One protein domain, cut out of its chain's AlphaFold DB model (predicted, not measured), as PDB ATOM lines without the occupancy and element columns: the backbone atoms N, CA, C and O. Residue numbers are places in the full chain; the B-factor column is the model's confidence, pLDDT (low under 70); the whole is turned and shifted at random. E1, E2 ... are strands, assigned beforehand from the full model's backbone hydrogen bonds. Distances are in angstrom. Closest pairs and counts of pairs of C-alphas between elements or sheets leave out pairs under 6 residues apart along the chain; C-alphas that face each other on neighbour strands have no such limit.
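AT A GLANCE: This is residues 10 to 76 of the 196 residues of the protein "Putative tryptophan--tRNA ligase" of Clostridium botulinum CDC_1436 (UniProt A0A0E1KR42). Two long two-stranded ribbons stand apart with open space between them: one is the hairpin E5 and E6, the other is a broken ribbon in which the pair E1 and E4 is continued by the smaller hairpin E2 and E3. Residues 40 to 47 join the ribbons near one end, and residues 10 to 17 cross from beside E5 to E1. The printed part has 67 residues with six named strands, E1 to E6 in chain order, and no named helix; the class is all strand. The three sheets, E1 - E4, E2 - E3 and E5 - E6, have two strands each and are antiparallel. The whole is loose, with a radius of gyration of the C-alphas of 14.3 A, and elongated, spanning 41 by 24 by 22 A.

IN THESE COORDINATES: Find C-alpha 48 at (87.523, 116.897, 122.660); from there E5, residues 48 to 58, runs 29.1 A. E6, residues 61 to 72, is the longest strand by residues; it covers 32.5 A, bends by 52 degrees at residue 64 and ends at C-alpha 72 at (86.267, 120.628, 120.942). Look next for C-alpha 18 at (107.237, 122.888, 124.684), where E1, residues 18 to 22, begins its 12.3 A. E2, residues 25 to 28, spans 9.0 A, E3, residues 31 to 33, 6.7 A, and E4, residues 36 to 39, 10.0 A.

HOW THE PARTS SIT: Start at the hairpin E5 and E6, whose directions differ by 170 degrees. C-alphas 50 and 70 face each other at 4.4 A; N 53 and O 67 are within hydrogen-bond range at 2.8 A, as are N 61 and O 58 at 2.9 A. Then turn to E1 and E4, antiparallel at 158 degrees, where C-alphas 19 and 38 face each other at 4.3 A and N 20 and O 37 are 2.8 A apart. E1 runs on into E2 across a break of 2 residues, at 38 degrees, and E3 runs on into E4 across a break of 2 residues, at 24 degrees. In the hairpin E2 and E3, antiparallel at 162 degrees, look for N 25 and O 33, 2.8 A apart. E5 is apart from E1, E2, E3 and E4, and E6 is apart from the same four strands.

THE WHOLE: The two C-alphas farthest apart, those of Gly 29 and Lys 46, are 40.9 A from each other. The printed part has no cut. The link from E4 to E5, 8 residues, is short, and the other four links are tight. The mean pLDDT of the printed part is 89.7; look at residues 20 to 21, within E1, for the two values under 70.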
ATOM      1  N   LYS A  10      97.899 122.357 131.854       96.06
ATOM      2  CA  LYS A  10      97.800 120.916 131.627       96.06
ATOM      3  C   LYS A  10      96.681 120.630 130.640       96.06
ATOM      4  O   LYS A  10      95.591 121.180 130.742       96.06
ATOM      5  N   ILE A  11      96.937 119.716 129.716       95.75
ATOM      6  CA  ILE A  11      95.960 119.224 128.750       95.75
ATOM      7  C   ILE A  11      95.696 117.756 129.064       95.75
ATOM      8  O   ILE A  11      96.616 116.936 129.064       95.75
ATOM      9  N   ASN A  12      94.445 117.421 129.388       95.94
ATOM     10  CA  ASN A  12      94.060 116.115 129.935       95.94
ATOM     11  C   ASN A  12      94.973 115.676 131.101       95.94
ATOM     12  O   ASN A  12      95.407 114.525 131.172       95.94
ATOM     13  N   GLY A  13      95.323 116.618 131.981       95.31
ATOM     14  CA  GLY A  13      96.207 116.384 133.126       95.31
ATOM     15  C   GLY A  13      97.706 116.266 132.808       95.31
ATOM     16  O   GLY A  13      98.491 116.111 133.742       95.31
ATOM     17  N   LYS A  14      98.130 116.368 131.540       94.75
ATOM     18  CA  LYS A  14      99.542 116.285 131.122       94.75
ATOM     19  C   LYS A  14     100.089 117.651 130.710       94.75
ATOM     20  O   LYS A  14      99.387 118.421 130.062       94.75
ATOM     21  N   GLN A  15     101.338 117.940 131.062       92.56
ATOM     22  CA  GLN A  15     102.008 119.164 130.621       92.56
ATOM     23  C   GLN A  15     102.440 119.033 129.146       92.56
ATOM     24  O   GLN A  15     102.898 117.954 128.765       92.56
ATOM     25  N   PRO A  16     102.267 120.074 128.313       90.44
ATOM     26  CA  PRO A  16     102.782 120.112 126.940       90.44
ATOM     27  C   PRO A  16     104.310 120.036 126.870       90.44
ATOM     28  O   PRO A  16     104.996 120.416 127.816       90.44
ATOM     29  N   ASP A  17     104.838 119.560 125.741       82.81
ATOM     30  CA  ASP A  17     106.274 119.274 125.590       82.81
ATOM     31  C   ASP A  17     107.119 120.552 125.468       82.81
ATOM     32  O   ASP A  17     108.271 120.589 125.898       82.81
ATOM     33  N   SER A  18     106.558 121.604 124.866       80.25
ATOM     34  CA  SER A  18     107.237 122.888 124.684       80.25
ATOM     35  C   SER A  18     106.266 124.043 124.427       80.25
ATOM     36  O   SER A  18     105.130 123.850 123.982       80.25
ATOM     37  N   SER A  19     106.732 125.265 124.693       77.88
ATOM     38  CA  SER A  19     106.117 126.513 124.233       77.88
ATOM     39  C   SER A  19     106.923 127.114 123.080       77.88
ATOM     40  O   SER A  19     108.114 126.837 122.934       77.88
ATOM     41  N   SER A  20     106.267 127.900 122.224       64.06
ATOM     42  CA  SER A  20     106.869 128.458 121.006       64.06
ATOM     43  C   SER A  20     106.890 129.987 120.949       64.06
ATOM     44  O   SER A  20     107.302 130.534 119.932       64.06
ATOM     45  N   GLY A  21     106.475 130.683 122.011       66.31
ATOM     46  CA  GLY A  21     106.596 132.140 122.114       66.31
ATOM     47  C   GLY A  21     105.490 132.788 122.942       66.31
ATOM     48  O   GLY A  21     104.423 132.195 123.106       66.31
ATOM     49  N   SER A  22     105.777 133.999 123.421       75.38
ATOM     50  CA  SER A  22     104.860 134.917 124.105       75.38
ATOM     51  C   SER A  22     104.870 136.256 123.357       75.38
ATOM     52  O   SER A  22     105.963 136.740 123.043       75.38
ATOM     53  N   ASP A  23     103.714 136.874 123.106       79.69
ATOM     54  CA  ASP A  23     103.616 138.242 122.558       79.69
ATOM     55  C   ASP A  23     103.061 139.226 123.608       79.69
ATOM     56  O   ASP A  23     101.864 139.537 123.622       79.69
ATOM     57  N   PRO A  24     103.909 139.677 124.551       84.94
ATOM     58  CA  PRO A  24     103.490 140.518 125.658       84.94
ATOM     59  C   PRO A  24     103.289 141.975 125.225       84.94
ATOM     60  O   PRO A  24     104.163 142.597 124.617       84.94
ATOM     61  N   LYS A  25     102.182 142.585 125.651       89.50
ATOM     62  CA  LYS A  25     101.895 144.003 125.413       89.50
ATOM     63  C   LYS A  25     101.307 144.683 126.642       89.50
ATOM     64  O   LYS A  25     100.241 144.321 127.132       89.50
ATOM     65  N   TYR A  26     101.946 145.765 127.074       89.62
ATOM     66  CA  TYR A  26     101.346 146.700 128.024       89.62
ATOM     67  C   TYR A  26     100.419 147.654 127.272       89.62
ATOM     68  O   TYR A  26     100.858 148.378 126.378       89.62
ATOM     69  N   LEU A  27      99.134 147.661 127.625       91.94
ATOM     70  CA  LEU A  27      98.200 148.670 127.119       91.94
ATOM     71  C   LEU A  27      98.314 149.982 127.901       91.94
ATOM     72  O   LEU A  27      98.116 151.055 127.338       91.94
ATOM     73  N   ASN A  28      98.613 149.892 129.198       92.69
ATOM     74  CA  ASN A  28      98.864 151.008 130.111       92.69
ATOM     75  C   ASN A  28      99.554 150.474 131.389       92.69
ATOM     76  O   ASN A  28      99.866 149.287 131.478       92.69
ATOM     77  N   GLY A  29      99.766 151.331 132.395       90.25
ATOM     78  CA  GLY A  29     100.438 150.965 133.654       90.25
ATOM     79  C   GLY A  29      99.718 149.928 134.531       90.25
ATOM     80  O   GLY A  29     100.295 149.459 135.509       90.25
ATOM     81  N   HIS A  30      98.480 149.556 134.200       90.69
ATOM     82  CA  HIS A  30      97.653 148.612 134.958       90.69
ATOM     83  C   HIS A  30      97.051 147.504 134.087       90.69
ATOM     84  O   HIS A  30      96.203 146.742 134.549       90.69
ATOM     85  N   THR A  31      97.433 147.410 132.814       91.00
ATOM     86  CA  THR A  31      96.870 146.426 131.890       91.00
ATOM     87  C   THR A  31      97.971 145.818 131.040       91.00
ATOM     88  O   THR A  31      98.614 146.498 130.239       91.00
ATOM     89  N   TYR A  32      98.136 144.511 131.212       87.56
ATOM     90  CA  TYR A  32      99.057 143.662 130.477       87.56
ATOM     91  C   TYR A  32      98.247 142.622 129.702       87.56
ATOM     92  O   TYR A  32      97.341 142.001 130.258       87.56
ATOM     93  N   ILE A  33      98.556 142.468 128.421       90.06
ATOM     94  CA  ILE A  33      98.018 141.431 127.547       90.06
ATOM     95  C   ILE A  33      99.168 140.504 127.193       90.06
ATOM     96  O   ILE A  33     100.256 140.971 126.871       90.06
ATOM     97  N   ASP A  34      98.902 139.206 127.234       86.75
ATOM     98  CA  ASP A  34      99.842 138.184 126.802       86.75
ATOM     99  C   ASP A  34      99.161 137.200 125.865       86.75
ATOM    100  O   ASP A  34      97.955 136.952 125.976       86.75
ATOM    101  N   SER A  35      99.953 136.614 124.981       87.38
ATOM    102  CA  SER A  35      99.516 135.567 124.072       87.38
ATOM    103  C   SER A  35     100.608 134.519 123.962       87.38
ATOM    104  O   SER A  35     101.615 134.740 123.291       87.38
ATOM    105  N   ASP A  36     100.370 133.358 124.570       86.75
ATOM    106  CA  ASP A  36     101.289 132.224 124.533       86.75
ATOM    107  C   ASP A  36     100.884 131.201 123.474       86.75
ATOM    108  O   ASP A  36      99.734 130.757 123.399       86.75
ATOM    109  N   SER A  37     101.868 130.765 122.692       86.12
ATOM    110  CA  SER A  37     101.733 129.635 121.773       86.12
ATOM    111  C   SER A  37     102.373 128.386 122.370       86.12
ATOM    112  O   SER A  37     103.533 128.393 122.783       86.12
ATOM    113  N   ILE A  38     101.613 127.290 122.418       87.12
ATOM    114  CA  ILE A  38     102.030 126.034 123.049       87.12
ATOM    115  C   ILE A  38     101.941 124.895 122.035       87.12
ATOM    116  O   ILE A  38     100.914 124.705 121.379       87.12
ATOM    117  N   ASN A  39     103.012 124.110 121.926       83.94
ATOM    118  CA  ASN A  39     103.054 122.977 121.016       83.94
ATOM    119  C   ASN A  39     102.378 121.754 121.647       83.94
ATOM    120  O   ASN A  39     102.816 121.227 122.668       83.94
ATOM    121  N   ILE A  40     101.321 121.279 120.992       86.19
ATOM    122  CA  ILE A  40     100.533 120.109 121.407       86.19
ATOM    123  C   ILE A  40     100.648 118.939 120.420       86.19
ATOM    124  O   ILE A  40      99.910 117.962 120.529       86.19
ATOM    125  N   GLY A  41     101.541 119.021 119.428       80.81
ATOM    126  CA  GLY A  41     101.631 118.050 118.333       80.81
ATOM    127  C   GLY A  41     101.971 116.624 118.786       80.81
ATOM    128  O   GLY A  41     101.455 115.664 118.203       80.81
ATOM    129  N   GLY A  42     102.780 116.498 119.845       80.06
ATOM    130  CA  GLY A  42     103.143 115.227 120.487       80.06
ATOM    131  C   GLY A  42     102.037 114.626 121.358       80.06
ATOM    132  O   GLY A  42     102.080 113.447 121.712       80.06
ATOM    133  N   MET A  43     100.994 115.398 121.667       86.50
ATOM    134  CA  MET A  43      99.871 114.923 122.458       86.50
ATOM    135  C   MET A  43      98.858 114.233 121.535       86.50
ATOM    136  O   MET A  43      98.270 114.849 120.647       86.50
ATOM    137  N   ASN A  44      98.623 112.935 121.744       85.69
ATOM    138  CA  ASN A  44      97.596 112.156 121.036       85.69
ATOM    139  C   ASN A  44      96.178 112.560 121.491       85.69
ATOM    140  O   ASN A  44      95.458 111.788 122.128       85.69
ATOM    141  N   LEU A  45      95.796 113.810 121.221       89.62
ATOM    142  CA  LEU A  45      94.543 114.408 121.667       89.62
ATOM    143  C   LEU A  45      93.370 113.934 120.812       89.62
ATOM    144  O   LEU A  45      93.408 113.999 119.578       89.62
ATOM    145  N   LYS A  46      92.296 113.529 121.493       90.50
ATOM    146  CA  LYS A  46      90.994 113.238 120.883       90.50
ATOM    147  C   LYS A  46      90.356 114.519 120.319       90.50
ATOM    148  O   LYS A  46      90.926 115.609 120.378       90.50
ATOM    149  N   ASN A  47      89.165 114.374 119.737       90.25
ATOM    150  CA  ASN A  47      88.387 115.492 119.203       90.25
ATOM    151  C   ASN A  47      88.050 116.546 120.268       90.25
ATOM    152  O   ASN A  47      88.160 117.741 120.010       90.25
ATOM    153  N   SER A  48      87.704 116.075 121.469       93.62
ATOM    154  CA  SER A  48      87.523 116.897 122.660       93.62
ATOM    155  C   SER A  48      88.607 116.582 123.688       93.62
ATOM    156  O   SER A  48      89.020 115.424 123.837       93.62
ATOM    157  N   PHE A  49      89.093 117.615 124.368       95.38
ATOM    158  CA  PHE A  49      90.101 117.516 125.417       95.38
ATOM    159  C   PHE A  49      89.911 118.618 126.460       95.38
ATOM    160  O   PHE A  49      89.381 119.691 126.171       95.38
ATOM    161  N   ASN A  50      90.355 118.344 127.681       96.94
ATOM    162  CA  ASN A  50      90.264 119.267 128.802       96.94
ATOM    163  C   ASN A  50      91.553 120.068 128.936       96.94
ATOM    164  O   ASN A  50      92.646 119.520 128.769       96.94
ATOM    165  N   VAL A  51      91.410 121.342 129.274       96.81
ATOM    166  CA  VAL A  51      92.501 122.265 129.559       96.81
ATOM    167  C   VAL A  51      92.320 122.780 130.979       96.81
ATOM    168  O   VAL A  51      91.285 123.352 131.316       96.81
ATOM    169  N   ASP A  52      93.348 122.573 131.794       97.88
ATOM    170  CA  ASP A  52      93.470 123.142 133.126       97.88
ATOM    171  C   ASP A  52      94.584 124.192 133.092       97.88
ATOM    172  O   ASP A  52      95.729 123.870 132.773       97.88
ATOM    173  N   LEU A  53      94.269 125.432 133.450       96.56
ATOM    174  CA  LEU A  53      95.234 126.511 133.622       96.56
ATOM    175  C   LEU A  53      95.179 126.970 135.079       96.56
ATOM    176  O   LEU A  53      94.191 127.568 135.497       96.56
ATOM    177  N   ASN A  54      96.220 126.664 135.851       96.81
ATOM    178  CA  ASN A  54      96.262 126.944 137.289       96.81
ATOM    179  C   ASN A  54      97.409 127.910 137.590       96.81
ATOM    180  O   ASN A  54      98.520 127.485 137.907       96.81
ATOM    181  N   VAL A  55      97.151 129.209 137.452       95.50
ATOM    182  CA  VAL A  55      98.145 130.255 137.714       95.50
ATOM    183  C   VAL A  55      98.091 130.621 139.192       95.50
ATOM    184  O   VAL A  55      97.037 130.986 139.711       95.50
ATOM    185  N   ASN A  56      99.233 130.539 139.875       95.81
ATOM    186  CA  ASN A  56      99.339 130.850 141.305       95.81
ATOM    187  C   ASN A  56     100.322 131.984 141.638       95.81
ATOM    188  O   ASN A  56     100.428 132.410 142.789       95.81
ATOM    189  N   ASN A  57     101.047 132.475 140.637       93.75
ATOM    190  CA  ASN A  57     102.029 133.534 140.782       93.75
ATOM    191  C   ASN A  57     102.115 134.306 139.467       93.75
ATOM    192  O   ASN A  57     102.350 133.706 138.422       93.75
ATOM    193  N   ILE A  58     101.945 135.623 139.535       90.56
ATOM    194  CA  ILE A  58     102.191 136.536 138.420       90.56
ATOM    195  C   ILE A  58     103.191 137.578 138.920       90.56
ATOM    196  O   ILE A  58     102.844 138.430 139.732       90.56
ATOM    197  N   TYR A  59     104.448 137.493 138.479       88.94
ATOM    198  CA  TYR A  59     105.517 138.433 138.856       88.94
ATOM    199  C   TYR A  59     105.671 138.682 140.370       88.94
ATOM    200  O   TYR A  59     105.922 139.801 140.810       88.94
ATOM    201  N   GLY A  60     105.529 137.634 141.184       90.88
ATOM    202  CA  GLY A  60     105.627 137.710 142.645       90.88
ATOM    203  C   GLY A  60     104.304 138.018 143.346       90.88
ATOM    204  O   GLY A  60     104.218 137.873 144.564       90.88
ATOM    205  N   VAL A  61     103.253 138.366 142.600       92.69
ATOM    206  CA  VAL A  61     101.894 138.468 143.135       92.69
ATOM    207  C   VAL A  61     101.326 137.061 143.271       92.69
ATOM    208  O   VAL A  61     100.982 136.409 142.283       92.69
ATOM    209  N   ILE A  62     101.254 136.584 144.513       96.25
ATOM    210  CA  ILE A  62     100.672 135.284 144.849       96.25
ATOM    211  C   ILE A  62      99.149 135.402 144.784       96.25
ATOM    212  O   ILE A  62      98.555 136.291 145.394       96.25
ATOM    213  N   GLY A  63      98.514 134.480 144.073       95.69
ATOM    214  CA  GLY A  63      97.063 134.416 143.962       95.69
ATOM    215  C   GLY A  63      96.602 133.045 143.500       95.69
ATOM    216  O   GLY A  63      97.377 132.092 143.495       95.69
ATOM    217  N   ASN A  64      95.323 132.925 143.158       96.75
ATOM    218  CA  ASN A  64      94.744 131.656 142.738       96.75
ATOM    219  C   ASN A  64      93.784 131.873 141.567       96.75
ATOM    220  O   ASN A  64      92.604 132.166 141.763       96.75
ATOM    221  N   TRP A  65      94.308 131.744 140.353       96.25
ATOM    222  CA  TRP A  65      93.558 131.902 139.113       96.25
ATOM    223  C   TRP A  65      93.492 130.550 138.401       96.25
ATOM    224  O   TRP A  65      94.396 130.173 137.654       96.25
ATOM    225  N   ASN A  66      92.412 129.811 138.668       96.56
ATOM    226  CA  ASN A  66      92.181 128.484 138.103       96.56
ATOM    227  C   ASN A  66      91.086 128.537 137.047       96.56
ATOM    228  O   ASN A  66      89.926 128.816 137.354       96.56
ATOM    229  N   PHE A  67      91.448 128.187 135.821       97.06
ATOM    230  CA  PHE A  67      90.527 128.055 134.706       97.06
ATOM    231  C   PHE A  67      90.508 126.602 134.260       97.06
ATOM    232  O   PHE A  67      91.553 125.995 134.029       97.06
ATOM    233  N   LYS A  68      89.306 126.045 134.135       97.75
ATOM    234  CA  LYS A  68      89.092 124.698 133.612       97.75
ATOM    235  C   LYS A  68      88.031 124.758 132.542       97.75
ATOM    236  O   LYS A  68      86.916 125.207 132.803       97.75
ATOM    237  N   PHE A  69      88.384 124.324 131.346       96.75
ATOM    238  CA  PHE A  69      87.472 124.318 130.215       96.75
ATOM    239  C   PHE A  69      87.778 123.144 129.292       96.75
ATOM    240  O   PHE A  69      88.870 122.577 129.300       96.75
ATOM    241  N   SER A  70      86.790 122.774 128.490       95.19
ATOM    242  CA  SER A  70      86.941 121.756 127.459       95.19
ATOM    243  C   SER A  70      86.992 122.430 126.097       95.19
ATOM    244  O   SER A  70      86.224 123.348 125.817       95.19
ATOM    245  N   VAL A  71      87.888 121.953 125.244       91.75
ATOM    246  CA  VAL A  71      88.004 122.383 123.852       91.75
ATOM    247  C   VAL A  71      87.508 121.246 122.976       91.75
ATOM    248  O   VAL A  71      87.901 120.097 123.175       91.75
ATOM    249  N   SER A  72      86.665 121.562 121.993       91.06
ATOM    250  CA  SER A  72      86.267 120.628 120.942       91.06
ATOM    251  C   SER A  72      86.695 121.148 119.574       91.06
ATOM    252  O   SER A  72      86.567 122.337 119.282       91.06
ATOM    253  N   LYS A  73      87.157 120.240 118.711       87.12
ATOM    254  CA  LYS A  73      87.431 120.528 117.296       87.12
ATOM    255  C   LYS A  73      86.160 120.512 116.431       87.12
ATOM    256  O   LYS A  73      86.246 120.788 115.233       87.12
ATOM    257  N   ASP A  74      84.991 120.223 117.009       89.19
ATOM    258  CA  ASP A  74      83.718 120.146 116.277       89.19
ATOM    259  C   ASP A  74      83.358 121.466 115.602       89.19
ATOM    260  O   ASP A  74      83.008 121.479 114.426       89.19
ATOM    261  N   GLU A  75      83.472 122.586 116.320       83.56
ATOM    262  CA  GLU A  75      83.077 123.888 115.779       83.56
ATOM    263  C   GLU A  75      83.967 124.295 114.602       83.56
ATOM    264  O   GLU A  75      83.472 124.690 113.552       83.56
ATOM    265  N   MET A  76      85.279 124.072 114.721       84.12
ATOM    266  CA  MET A  76      86.214 124.259 113.610       84.12
ATOM    267  C   MET A  76      85.832 123.382 112.410       84.12
ATOM    268  O   MET A  76      85.873 123.844 111.272       84.12
TER     269      MET A  76